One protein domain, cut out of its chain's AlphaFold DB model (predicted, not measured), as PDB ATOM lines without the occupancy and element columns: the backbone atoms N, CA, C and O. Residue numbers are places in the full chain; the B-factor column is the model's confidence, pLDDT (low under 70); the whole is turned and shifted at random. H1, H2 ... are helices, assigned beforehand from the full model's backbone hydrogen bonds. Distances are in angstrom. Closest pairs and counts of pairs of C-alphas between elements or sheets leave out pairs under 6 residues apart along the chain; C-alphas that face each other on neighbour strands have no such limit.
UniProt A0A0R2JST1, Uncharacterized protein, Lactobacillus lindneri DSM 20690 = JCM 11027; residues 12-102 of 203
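AT A GLANCE: This is residues 12 to 102 of the 203 residues of an uncharacterized protein of Lactobacillus lindneri DSM 20690 = JCM 11027 (UniProt A0A0R2JST1). Two helices side by side, the long H1 and the returning H7, make a shaft with a small head of shorter helices at one end. H2, H3, H4 and H5 sit at the far end of H1, and little H6 leads from there into H7. The printed part has 91 residues with seven named helices, H1 to H7 in chain order, and no named strand: the class is all helix. It is only just compact, close to loose, with a radius of gyration of the C-alphas of 14.5 A and spans of 47 by 22 by 21 A.

HOW THE PARTS SIT: Start with H1, residues 12 to 34; its residues 33 to 34 alone touch H2, residues 37 to 43, only just and only at the corner, with 3 pairs of C-alphas within 8 A, the closest Ile 34 and Leu 40 at 6.4 A. H2 touches H3, residues 49 to 56, at a steep tilt of 49 degrees, closest at C-alphas 41 and 52, 6.4 A. H3 touches H4, residues 63 to 74, at a steep tilt of 55 degrees, closest at C-alphas 53 and 69, 5.3 A. Residues 68 to 72 of H4 alone touch H5, residues 77 to 82, closest at C-alphas 71 and 79, 6.4 A; this helical hairpin has a shallow tilt of 33 degrees, only just short of steep. H5 touches residues 27 to 34 of H1 alone, closest at C-alphas 77 and 31, 6.6 A. H6, residues 84 to 87, touches H7, residues 89 to 102, only at the corner, closest at C-alphas 85 and 92, 5.1 A. H7 touches H1 at a shallow tilt of 17 degrees, opposite ways, closest at C-alphas 102 and 16, 6.0 A. Every O i to N i+4 pair is within hydrogen-bond range in H1, H2, H3, H4, H5 and H7; H6 is too short for one.

IN THESE COORDINATES: Find C-alpha 12 at (69.215, 96.350, -44.611); H1 runs 32.7 A to C-alpha 34. H4 spans 16.4 A, and H7 runs 19.6 A to C-alpha 102 at (66.287, 89.097, -38.214).

THE WHOLE: The C-alphas farthest apart, Leu 12 and Glu 47, are 47.6 A apart. The printed part has no cut, no link is long, and no printed residue is under 70 in pLDDT.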
ATOM      1  N   LEU A  12      70.008  97.532 -44.970       90.94
ATOM      2  CA  LEU A  12      69.215  96.350 -44.611       90.94
ATOM      3  C   LEU A  12      70.010  95.054 -44.797       90.94
ATOM      4  O   LEU A  12      70.058  94.215 -43.900       90.94
ATOM      5  N   LYS A  13      70.707  94.910 -45.930       93.94
ATOM      6  CA  LYS A  13      71.562  93.751 -46.210       93.94
ATOM      7  C   LYS A  13      72.669  93.594 -45.163       93.94
ATOM      8  O   LYS A  13      72.898  92.489 -44.672       93.94
ATOM      9  N   ASN A  14      73.343  94.687 -44.813       93.56
ATOM     10  CA  ASN A  14      74.406  94.690 -43.813       93.56
ATOM     11  C   ASN A  14      73.854  94.427 -42.405       93.56
ATOM     12  O   ASN A  14      74.475  93.688 -41.640       93.56
ATOM     13  N   ARG A  15      72.681  94.981 -42.057       94.31
ATOM     14  CA  ARG A  15      72.035  94.716 -40.766       94.31
ATOM     15  C   ARG A  15      71.626  93.255 -40.646       94.31
ATOM     16  O   ARG A  15      71.937  92.660 -39.622       94.31
ATOM     17  N   LEU A  16      71.041  92.663 -41.688       96.81
ATOM     18  CA  LEU A  16      70.658  91.249 -41.692       96.81
ATOM     19  C   LEU A  16      71.867  90.342 -41.422       96.81
ATOM     20  O   LEU A  16      71.827  89.497 -40.533       96.81
ATOM     21  N   GLN A  17      72.981  90.577 -42.127       96.62
ATOM     22  CA  GLN A  17      74.228  89.836 -41.904       96.62
ATOM     23  C   GLN A  17      74.766  90.014 -40.481       96.62
ATOM     24  O   GLN A  17      75.252  89.058 -39.873       96.62
ATOM     25  N   LYS A  18      74.687  91.237 -39.945       97.06
ATOM     26  CA  LYS A  18      75.128  91.547 -38.585       97.06
ATOM     27  C   LYS A  18      74.277  90.822 -37.539       97.06
ATOM     28  O   LYS A  18      74.854  90.156 -36.688       97.06
ATOM     29  N   VAL A  19      72.947  90.887 -37.634       97.06
ATOM     30  CA  VAL A  19      72.028  90.206 -36.699       97.06
ATOM     31  C   VAL A  19      72.236  88.692 -36.741       97.06
ATOM     32  O   VAL A  19      72.364  88.055 -35.701       97.06
ATOM     33  N   GLN A  20      72.385  88.103 -37.932       97.25
ATOM     34  CA  GLN A  20      72.689  86.675 -38.078       97.25
ATOM     35  C   GLN A  20      73.998  86.276 -37.387       97.25
ATOM     36  O   GLN A  20      74.075  85.237 -36.726       97.25
ATOM     37  N   ALA A  21      75.038  87.104 -37.512       96.94
ATOM     38  CA  ALA A  21      76.304  86.877 -36.826       96.94
ATOM     39  C   ALA A  21      76.168  87.019 -35.298       96.94
ATOM     40  O   ALA A  21      76.727  86.196 -34.569       96.94
ATOM     41  N   GLU A  22      75.405  88.010 -34.827       96.81
ATOM     42  CA  GLU A  22      75.090  88.238 -33.410       96.81
ATOM     43  C   GLU A  22      74.350  87.026 -32.811       96.81
ATOM     44  O   GLU A  22      74.808  86.478 -31.812       96.81
ATOM     45  N   ILE A  23      73.324  86.489 -33.486       95.62
ATOM     46  CA  ILE A  23      72.605  85.270 -33.063       95.62
ATOM     47  C   ILE A  23      73.558  84.073 -32.931       95.62
ATOM     48  O   ILE A  23      73.501  83.314 -31.960       95.62
ATOM     49  N   VAL A  24      74.446  83.863 -33.909       94.62
ATOM     50  CA  VAL A  24      75.425  82.762 -33.858       94.62
ATOM     51  C   VAL A  24      76.405  82.951 -32.700       94.62
ATOM     52  O   VAL A  24      76.807  81.971 -32.065       94.62
ATOM     53  N   GLN A  25      76.818  84.187 -32.430       95.38
ATOM     54  CA  GLN A  25      77.710  84.508 -31.324       95.38
ATOM     55  C   GLN A  25      77.031  84.286 -29.969       95.38
ATOM     56  O   GLN A  25      77.620  83.612 -29.123       95.38
ATOM     57  N   GLU A  26      75.800  84.755 -29.784       93.75
ATOM     58  CA  GLU A  26      75.050  84.566 -28.540       93.75
ATOM     59  C   GLU A  26      74.781  83.089 -28.255       93.75
ATOM     60  O   GLU A  26      75.056  82.608 -27.157       93.75
ATOM     61  N   ASN A  27      74.401  82.302 -29.267       92.62
ATOM     62  CA  ASN A  27      74.270  80.850 -29.104       92.62
ATOM     63  C   ASN A  27      75.588  80.187 -28.663       92.62
ATOM     64  O   ASN A  27      75.586  79.261 -27.848       92.62
ATOM     65  N   LYS A  28      76.742  80.653 -29.165       92.44
ATOM     66  CA  LYS A  28      78.055  80.153 -28.721       92.44
ATOM     67  C   LYS A  28      78.362  80.548 -27.277       92.44
ATOM     68  O   LYS A  28      78.938  79.732 -26.554       92.44
ATOM     69  N   LEU A  29      78.019  81.770 -26.868       92.38
ATOM     70  CA  LEU A  29      78.197  82.244 -25.494       92.38
ATOM     71  C   LEU A  29      77.324  81.446 -24.526       92.38
ATOM     72  O   LEU A  29      77.848  80.918 -23.545       92.38
ATOM     73  N   TYR A  30      76.048  81.259 -24.864       91.06
ATOM     74  CA  TYR A  30      75.123  80.408 -24.125       91.06
ATOM     75  C   TYR A  30      75.668  78.983 -23.966       91.06
ATOM     76  O   TYR A  30      75.826  78.504 -22.844       91.06
ATOM     77  N   ILE A  31      76.066  78.329 -25.066       91.38
ATOM     78  CA  ILE A  31      76.634  76.973 -25.008       91.38
ATOM     79  C   ILE A  31      77.876  76.925 -24.115       91.38
ATOM     80  O   ILE A  31      78.038  75.996 -23.325       91.38
ATOM     81  N   LYS A  32      78.762  77.922 -24.200       90.56
ATOM     82  CA  LYS A  32      79.966  77.982 -23.363       90.56
ATOM     83  C   LYS A  32      79.628  78.137 -21.875       90.56
ATOM     84  O   LYS A  32      80.321  77.543 -21.051       90.56
ATOM     85  N   LYS A  33      78.591  78.911 -21.541       88.19
ATOM     86  CA  LYS A  33      78.080  79.072 -20.173       88.19
ATOM     87  C   LYS A  33      77.515  77.745 -19.657       88.19
ATOM     88  O   LYS A  33      78.031  77.211 -18.681       88.19
ATOM     89  N   ILE A  34      76.542  77.168 -20.365       87.00
ATOM     90  CA  ILE A  34      75.795  75.984 -19.912       87.00
ATOM     91  C   ILE A  34      76.640  74.691 -19.909       87.00
ATOM     92  O   ILE A  34      76.398  73.785 -19.120       87.00
ATOM     93  N   THR A  35      77.678  74.591 -20.749       86.62
ATOM     94  CA  THR A  35      78.590  73.425 -20.754       86.62
ATOM     95  C   THR A  35      79.758  73.557 -19.777       86.62
ATOM     96  O   THR A  35      80.477  72.586 -19.534       86.62
ATOM     97  N   ASN A  36      79.959  74.725 -19.159       90.25
ATOM     98  CA  ASN A  36      80.907  74.870 -18.060       90.25
ATOM     99  C   ASN A  36      80.270  74.376 -16.755       90.25
ATOM    100  O   ASN A  36      79.955  75.157 -15.864       90.25
ATOM    101  N   ILE A  37      80.110  73.057 -16.641       89.62
ATOM    102  CA  ILE A  37      79.389  72.397 -15.545       89.62
ATOM    103  C   ILE A  37      79.889  72.816 -14.157       89.62
ATOM    104  O   ILE A  37      79.100  72.922 -13.226       89.62
ATOM    105  N   ARG A  38      81.192  73.068 -13.990       89.19
ATOM    106  CA  ARG A  38      81.734  73.527 -12.703       89.19
ATOM    107  C   ARG A  38      81.248  74.931 -12.356       89.19
ATOM    108  O   ARG A  38      80.848  75.153 -11.221       89.19
ATOM    109  N   GLN A  39      81.313  75.857 -13.311       88.50
ATOM    110  CA  GLN A  39      80.815  77.212 -13.098       88.50
ATOM    111  C   GLN A  39      79.299  77.200 -12.920       88.50
ATOM    112  O   GLN A  39      78.821  77.797 -11.973       88.50
ATOM    113  N   LEU A  40      78.572  76.439 -13.743       87.94
ATOM    114  CA  LEU A  40      77.119  76.331 -13.651       87.94
ATOM    115  C   LEU A  40      76.688  75.792 -12.280       87.94
ATOM    116  O   LEU A  40      75.821  76.359 -11.636       87.94
ATOM    117  N   LYS A  41      77.360  74.759 -11.761       90.38
ATOM    118  CA  LYS A  41      77.114  74.273 -10.397       90.38
ATOM    119  C   LYS A  41      77.346  75.338  -9.322       90.38
ATOM    120  O   LYS A  41      76.542  75.449  -8.406       90.38
ATOM    121  N   ASN A  42      78.407  76.134  -9.453       90.50
ATOM    122  CA  ASN A  42      78.675  77.236  -8.527       90.50
ATOM    123  C   ASN A  42      77.633  78.360  -8.641       90.50
ATOM    124  O   ASN A  42      77.233  78.908  -7.622       90.50
ATOM    125  N   ASP A  43      77.205  78.703  -9.860       88.19
ATOM    126  CA  ASP A  43      76.237  79.777 -10.119       88.19
ATOM    127  C   ASP A  43      74.860  79.453  -9.516       88.19
ATOM    128  O   ASP A  43      74.168  80.351  -9.044       88.19
ATOM    129  N   TYR A  44      74.485  78.169  -9.501       87.56
ATOM    130  CA  TYR A  44      73.223  77.675  -8.939       87.56
ATOM    131  C   TYR A  44      73.345  77.134  -7.501       87.56
ATOM    132  O   TYR A  44      72.354  76.642  -6.970       87.56
ATOM    133  N   ASP A  45      74.524  77.223  -6.877       93.06
ATOM    134  CA  ASP A  45      74.810  76.724  -5.519       93.06
ATOM    135  C   ASP A  45      74.428  75.241  -5.308       93.06
ATOM    136  O   ASP A  45      73.712  74.866  -4.379       93.06
ATOM    137  N   VAL A  46      74.891  74.374  -6.214       92.31
ATOM    138  CA  VAL A  46      74.625  72.924  -6.198       92.31
ATOM    139  C   VAL A  46      75.903  72.099  -6.344       92.31
ATOM    140  O   VAL A  46      76.881  72.514  -6.964       92.31
ATOM    141  N   GLU A  47      75.903  70.874  -5.816       92.00
ATOM    142  CA  GLU A  47      77.091  70.008  -5.795       92.00
ATOM    143  C   GLU A  47      77.097  68.979  -6.938       92.00
ATOM    144  O   GLU A  47      78.153  68.643  -7.500       92.00
ATOM    145  N   THR A  48      75.917  68.490  -7.332       91.94
ATOM    146  CA  THR A  48      75.762  67.426  -8.335       91.94
ATOM    147  C   THR A  48      75.048  67.902  -9.597       91.94
ATOM    148  O   THR A  48      74.358  68.917  -9.615       91.94
ATOM    149  N   ILE A  49      75.235  67.159 -10.691       89.00
ATOM    150  CA  ILE A  49      74.517  67.423 -11.946       89.00
ATOM    151  C   ILE A  49      73.031  67.073 -11.794       89.00
ATOM    152  O   ILE A  49      72.204  67.737 -12.402       89.00
ATOM    153  N   ASP A  50      72.680  66.098 -10.950       90.31
ATOM    154  CA  ASP A  50      71.280  65.776 -10.642       90.31
ATOM    155  C   ASP A  50      70.566  66.956  -9.963       90.31
ATOM    156  O   ASP A  50      69.478  67.346 -10.378       90.31
ATOM    157  N   GLN A  51      71.210  67.579  -8.966       90.25
ATOM    158  CA  GLN A  51      70.696  68.788  -8.316       90.25
ATOM    159  C   GLN A  51      70.588  69.945  -9.309       90.25
ATOM    160  O   GLN A  51      69.567  70.621  -9.349       90.25
ATOM    161  N   LEU A  52      71.614  70.138 -10.142       89.56
ATOM    162  CA  LEU A  52      71.617  71.171 -11.175       89.56
ATOM    163  C   LEU A  52      70.470  70.987 -12.174       89.56
ATOM    164  O   LEU A  52      69.749  71.938 -12.449       89.56
ATOM    165  N   ALA A  53      70.265  69.773 -12.684       88.94
ATOM    166  CA  ALA A  53      69.180  69.472 -13.611       88.94
ATOM    167  C   ALA A  53      67.803  69.668 -12.959       88.94
ATOM    168  O   ALA A  53      66.903  70.212 -13.591       88.94
ATOM    169  N   SER A  54      67.648  69.281 -11.688       87.62
ATOM    170  CA  SER A  54      66.413  69.509 -10.930       87.62
ATOM    171  C   SER A  54      66.137  71.002 -10.738       87.62
ATOM    172  O   SER A  54      65.029  71.450 -11.019       87.62
ATOM    173  N   VAL A  55      67.140  71.797 -10.345       87.88
ATOM    174  CA  VAL A  55      67.016  73.258 -10.192       87.88
ATOM    175  C   VAL A  55      66.666  73.929 -11.521       87.88
ATOM    176  O   VAL A  55      65.756  74.754 -11.561       87.88
ATOM    177  N   LEU A  56      67.326  73.531 -12.614       84.06
ATOM    178  CA  LEU A  56      67.026  74.023 -13.962       84.06
ATOM    179  C   LEU A  56      65.606  73.658 -14.421       84.06
ATOM    180  O   LEU A  56      65.027  74.397 -15.207       84.06
ATOM    181  N   ASN A  57      65.018  72.575 -13.902       86.00
ATOM    182  CA  ASN A  57      63.627  72.193 -14.160       86.00
ATOM    183  C   ASN A  57      62.641  72.618 -13.047       86.00
ATOM    184  O   ASN A  57      61.582  72.012 -12.860       86.00
ATOM    185  N   GLY A  58      62.987  73.629 -12.245       80.38
ATOM    186  CA  GLY A  58      62.093  74.178 -11.218       80.38
ATOM    187  C   GLY A  58      61.806  73.239 -10.039       80.38
ATOM    188  O   GLY A  58      60.772  73.367  -9.389       80.38
ATOM    189  N   GLY A  59      62.700  72.289  -9.763       73.56
ATOM    190  CA  GLY A  59      62.605  71.339  -8.651       73.56
ATOM    191  C   GLY A  59      61.717  70.122  -8.919       73.56
ATOM    192  O   GLY A  59      61.528  69.302  -8.022       73.56
ATOM    193  N   ASN A  60      61.176  69.978 -10.132       76.75
ATOM    194  CA  ASN A  60      60.358  68.826 -10.495       76.75
ATOM    195  C   ASN A  60      61.244  67.647 -10.911       76.75
ATOM    196  O   ASN A  60      62.105  67.770 -11.781       76.75
ATOM    197  N   GLU A  61      61.015  66.472 -10.327       73.38
ATOM    198  CA  GLU A  61      61.551  65.223 -10.870       73.38
ATOM    199  C   GLU A  61      60.635  64.754 -12.008       73.38
ATOM    200  O   GLU A  61      59.496  64.340 -11.784       73.38
ATOM    201  N   SER A  62      61.112  64.861 -13.250       83.75
ATOM    202  CA  SER A  62      60.388  64.438 -14.450       83.75
ATOM    203  C   SER A  62      61.345  63.855 -15.494       83.75
ATOM    204  O   SER A  62      62.567  63.917 -15.340       83.75
ATOM    205  N   GLN A  63      60.792  63.298 -16.576       85.25
ATOM    206  CA  GLN A  63      61.582  62.855 -17.728       85.25
ATOM    207  C   GLN A  63      62.455  63.991 -18.291       85.25
ATOM    208  O   GLN A  63      63.602  63.756 -18.650       85.25
ATOM    209  N   GLU A  64      61.953  65.230 -18.278       84.81
ATOM    210  CA  GLU A  64      62.690  66.409 -18.750       84.81
ATOM    211  C   GLU A  64      63.933  66.682 -17.892       84.81
ATOM    212  O   GLU A  64      64.976  67.047 -18.422       84.81
ATOM    213  N   THR A  65      63.873  66.438 -16.578       86.69
ATOM    214  CA  THR A  65      65.034  66.568 -15.681       86.69
ATOM    215  C   THR A  65      66.144  65.585 -16.051       86.69
ATOM    216  O   THR A  65      67.319  65.955 -16.088       86.69
ATOM    217  N   GLU A  66      65.785  64.341 -16.371       89.62
ATOM    218  CA  GLU A  66      66.760  63.334 -16.804       89.62
ATOM    219  C   GLU A  66      67.315  63.658 -18.201       89.62
ATOM    220  O   GLU A  66      68.512  63.489 -18.448       89.62
ATOM    221  N   ASP A  67      66.492  64.205 -19.099       90.12
ATOM    222  CA  ASP A  67      66.926  64.643 -20.429       90.12
ATOM    223  C   ASP A  67      67.910  65.827 -20.340       90.12
ATOM    224  O   ASP A  67      68.967  65.802 -20.977       90.12
ATOM    225  N   ILE A  68      67.640  66.816 -19.477       89.19
ATOM    226  CA  ILE A  68      68.544  67.945 -19.192       89.19
ATOM    227  C   ILE A  68      69.874  67.438 -18.639       89.19
ATOM    228  O   ILE A  68      70.942  67.821 -19.120       89.19
ATOM    229  N   LYS A  69      69.832  66.541 -17.652       91.19
ATOM    230  CA  LYS A  69      71.030  65.914 -17.087       91.19
ATOM    231  C   LYS A  69      71.849  65.195 -18.158       91.19
ATOM    232  O   LYS A  69      73.069  65.361 -18.208       91.19
ATOM    233  N   ASN A  70      71.205  64.409 -19.017       92.38
ATOM    234  CA  ASN A  70      71.878  63.700 -20.102       92.38
ATOM    235  C   ASN A  70      72.495  64.667 -21.116       92.38
ATOM    236  O   ASN A  70      73.635  64.460 -21.540       92.38
ATOM    237  N   ALA A  71      71.800  65.752 -21.454       91.56
ATOM    238  CA  ALA A  71      72.314  66.784 -22.345       91.56
ATOM    239  C   ALA A  71      73.521  67.525 -21.745       91.56
ATOM    240  O   ALA A  71      74.518  67.736 -22.440       91.56
ATOM    241  N   LEU A  72      73.481  67.854 -20.448       89.75
ATOM    242  CA  LEU A  72      74.596  68.466 -19.719       89.75
ATOM    243  C   LEU A  72      75.813  67.530 -19.647       89.75
ATOM    244  O   LEU A  72      76.928  67.966 -19.921       89.75
ATOM    245  N   ASN A  73      75.611  66.245 -19.338       91.44
ATOM    246  CA  ASN A  73      76.685  65.247 -19.257       91.44
ATOM    247  C   ASN A  73      77.355  64.980 -20.610       91.44
ATOM    248  O   ASN A  73      78.573  64.831 -20.682       91.44
ATOM    249  N   ASN A  74      76.562  64.927 -21.683       91.88
ATOM    250  CA  ASN A  74      77.048  64.602 -23.025       91.88
ATOM    251  C   ASN A  74      77.407  65.840 -23.858       91.88
ATOM    252  O   ASN A  74      77.851  65.703 -24.997       91.88
ATOM    253  N   HIS A  75      77.229  67.041 -23.299       88.25
ATOM    254  CA  HIS A  75      77.416  68.314 -23.991       88.25
ATOM    255  C   HIS A  75      76.593  68.378 -25.291       88.25
ATOM    256  O   HIS A  75      77.090  68.836 -26.328       88.25
ATOM    257  N   ASP A  76      75.344  67.901 -25.249       91.50
ATOM    258  CA  ASP A  76      74.439  67.916 -26.398       91.50
ATOM    259  C   ASP A  76      73.999  69.353 -26.701       91.50
ATOM    260  O   ASP A  76      73.017  69.878 -26.179       91.50
ATOM    261  N   LYS A  77      74.776  70.012 -27.559       89.94
ATOM    262  CA  LYS A  77      74.573  71.418 -27.908       89.94
ATOM    263  C   LYS A  77      73.222  71.667 -28.570       89.94
ATOM    264  O   LYS A  77      72.680  72.750 -28.382       89.94
ATOM    265  N   SER A  78      72.709  70.710 -29.351       89.38
ATOM    266  CA  SER A  78      71.418  70.888 -30.022       89.38
ATOM    267  C   SER A  78      70.321  70.911 -28.977       89.38
ATOM    268  O   SER A  78      69.612  71.903 -28.866       89.38
ATOM    269  N   PHE A  79      70.279  69.881 -28.128       90.19
ATOM    270  CA  PHE A  79      69.270  69.782 -27.082       90.19
ATOM    271  C   PHE A  79      69.281  71.004 -26.158       90.19
ATOM    272  O   PHE A  79      68.226  71.551 -25.843       90.19
ATOM    273  N   LEU A  80      70.468  71.462 -25.744       87.19
ATOM    274  CA  LEU A  80      70.602  72.604 -24.836       87.19
ATOM    275  C   LEU A  80      70.137  73.923 -25.472       87.19
ATOM    276  O   LEU A  80      69.591  74.763 -24.759       87.19
ATOM    277  N   VAL A  81      70.334  74.126 -26.780       88.69
ATOM    278  CA  VAL A  81      69.817  75.307 -27.503       88.69
ATOM    279  C   VAL A  81      68.311  75.191 -27.729       88.69
ATOM    280  O   VAL A  81      67.586  76.152 -27.480       88.69
ATOM    281  N   ASP A  82      67.829  74.021 -28.145       88.56
ATOM    282  CA  ASP A  82      66.409  73.781 -28.425       88.56
ATOM    283  C   ASP A  82      65.545  73.927 -27.160       88.56
ATOM    284  O   ASP A  82      64.400  74.372 -27.229       88.56
ATOM    285  N   ASN A  83      66.120  73.636 -25.988       86.62
ATOM    286  CA  ASN A  83      65.464  73.759 -24.686       86.62
ATOM    287  C   ASN A  83      65.861  75.022 -23.905       86.62
ATOM    288  O   ASN A  83      65.542  75.134 -22.722       86.62
ATOM    289  N   MET A  84      66.514  75.999 -24.545       89.00
ATOM    290  CA  MET A  84      66.989  77.220 -23.880       89.00
ATOM    291  C   MET A  84      65.882  77.944 -23.107       89.00
ATOM    292  O   MET A  84      66.120  78.397 -21.997       89.00
ATOM    293  N   LYS A  85      64.651  77.976 -23.635       86.31
ATOM    294  CA  LYS A  85      63.490  78.589 -22.968       86.31
ATOM    295  C   LYS A  85      63.262  78.071 -21.545       86.31
ATOM    296  O   LYS A  85      62.839  78.840 -20.687       86.31
ATOM    297  N   ASN A  86      63.509  76.783 -21.328       78.50
ATOM    298  CA  ASN A  86      63.293  76.122 -20.045       78.50
ATOM    299  C   ASN A  86      64.535  76.213 -19.148       78.50
ATOM    300  O   ASN A  86      64.410  76.187 -17.933       78.50
ATOM    301  N   LEU A  87      65.722  76.323 -19.750       77.75
ATOM    302  CA  LEU A  87      67.012  76.265 -19.060       77.75
ATOM    303  C   LEU A  87      67.547  77.640 -18.642       77.75
ATOM    304  O   LEU A  87      68.169  77.772 -17.593       77.75
ATOM    305  N   ASP A  88      67.340  78.651 -19.479       83.88
ATOM    306  CA  ASP A  88      67.842  80.010 -19.304       83.88
ATOM    307  C   ASP A  88      66.901  80.977 -20.039       83.88
ATOM    308  O   ASP A  88      67.057  81.269 -21.228       83.88
ATOM    309  N   HIS A  89      65.864  81.425 -19.326       84.81
ATOM    310  CA  HIS A  89      64.812  82.260 -19.901       84.81
ATOM    311  C   HIS A  89      65.350  83.592 -20.442       84.81
ATOM    312  O   HIS A  89      64.934  84.016 -21.513       84.81
ATOM    313  N   GLU A  90      66.315  84.206 -19.754       88.69
ATOM    314  CA  GLU A  90      66.925  85.478 -20.162       88.69
ATOM    315  C   GLU A  90      67.721  85.327 -21.469       88.69
ATOM    316  O   GLU A  90      67.572  86.128 -22.399       88.69
ATOM    317  N   ALA A  91      68.525  84.262 -21.585       90.81
ATOM    318  CA  ALA A  91      69.230  83.956 -22.829       90.81
ATOM    319  C   ALA A  91      68.250  83.657 -23.976       90.81
ATOM    320  O   ALA A  91      68.467  84.091 -25.113       90.81
ATOM    321  N   TYR A  92      67.155  82.952 -23.674       92.88
ATOM    322  CA  TYR A  92      66.102  82.671 -24.642       92.88
ATOM    323  C   TYR A  92      65.416  83.945 -25.138       92.88
ATOM    324  O   TYR A  92      65.284  84.100 -26.349       92.88
ATOM    325  N   GLU A  93      65.005  84.849 -24.244       94.62
ATOM    326  CA  GLU A  93      64.387  86.128 -24.617       94.62
ATOM    327  C   GLU A  93      65.329  86.947 -25.503       94.62
ATOM    328  O   GLU A  93      64.939  87.348 -26.597       94.62
ATOM    329  N   THR A  94      66.602  87.062 -25.115       95.00
ATOM    330  CA  THR A  94      67.624  87.782 -25.889       95.00
ATOM    331  C   THR A  94      67.759  87.238 -27.317       95.00
ATOM    332  O   THR A  94      67.720  87.990 -28.291       95.00
ATOM    333  N   ILE A  95      67.896  85.916 -27.473       94.31
ATOM    334  CA  ILE A  95      68.026  85.291 -28.799       94.31
ATOM    335  C   ILE A  95      66.712  85.369 -29.584       94.31
ATOM    336  O   ILE A  95      66.738  85.500 -30.810       94.31
ATOM    337  N   ASN A  96      65.564  85.275 -28.914       95.06
ATOM    338  CA  ASN A  96      64.257  85.387 -29.550       95.06
ATOM    339  C   ASN A  96      64.015  86.802 -30.097       95.06
ATOM    340  O   ASN A  96      63.549  86.936 -31.225       95.06
ATOM    341  N   ASP A  97      64.406  87.836 -29.355       96.00
ATOM    342  CA  ASP A  97      64.338  89.226 -29.805       96.00
ATOM    343  C   ASP A  97      65.219  89.460 -31.035       96.00
ATOM    344  O   ASP A  97      64.757  90.023 -32.028       96.00
ATOM    345  N   MET A  98      66.447  88.928 -31.039       96.94
ATOM    346  CA  MET A  98      67.321  88.990 -32.217       96.94
ATOM    347  C   MET A  98      66.734  88.245 -33.426       96.94
ATOM    348  O   MET A  98      66.874  88.710 -34.554       96.94
ATOM    349  N   LYS A  99      66.064  87.103 -33.222       96.31
ATOM    350  CA  LYS A  99      65.388  86.361 -34.304       96.31
ATOM    351  C   LYS A  99      64.177  87.109 -34.859       96.31
ATOM    352  O   LYS A  99      63.924  87.040 -36.061       96.31
ATOM    353  N   ASN A 100      63.430  87.807 -34.006       97.12
ATOM    354  CA  ASN A 100      62.345  88.677 -34.456       97.12
ATOM    355  C   ASN A 100      62.906  89.825 -35.298       97.12
ATOM    356  O   ASN A 100      62.429  90.047 -36.407       97.12
ATOM    357  N   GLU A 101      63.986  90.466 -34.842       96.12
ATOM    358  CA  GLU A 101      64.671  91.488 -35.633       96.12
ATOM    359  C   GLU A 101      65.192  90.932 -36.970       96.12
ATOM    360  O   GLU A 101      65.008  91.562 -38.008       96.12
ATOM    361  N   GLU A 102      65.816  89.746 -36.983       97.94
ATOM    362  CA  GLU A 102      66.287  89.097 -38.214       97.94
ATOM    363  C   GLU A 102      65.152  88.963 -39.236       97.94
ATOM    364  O   GLU A 102      65.323  89.299 -40.412       97.94
TER     365      GLU A 102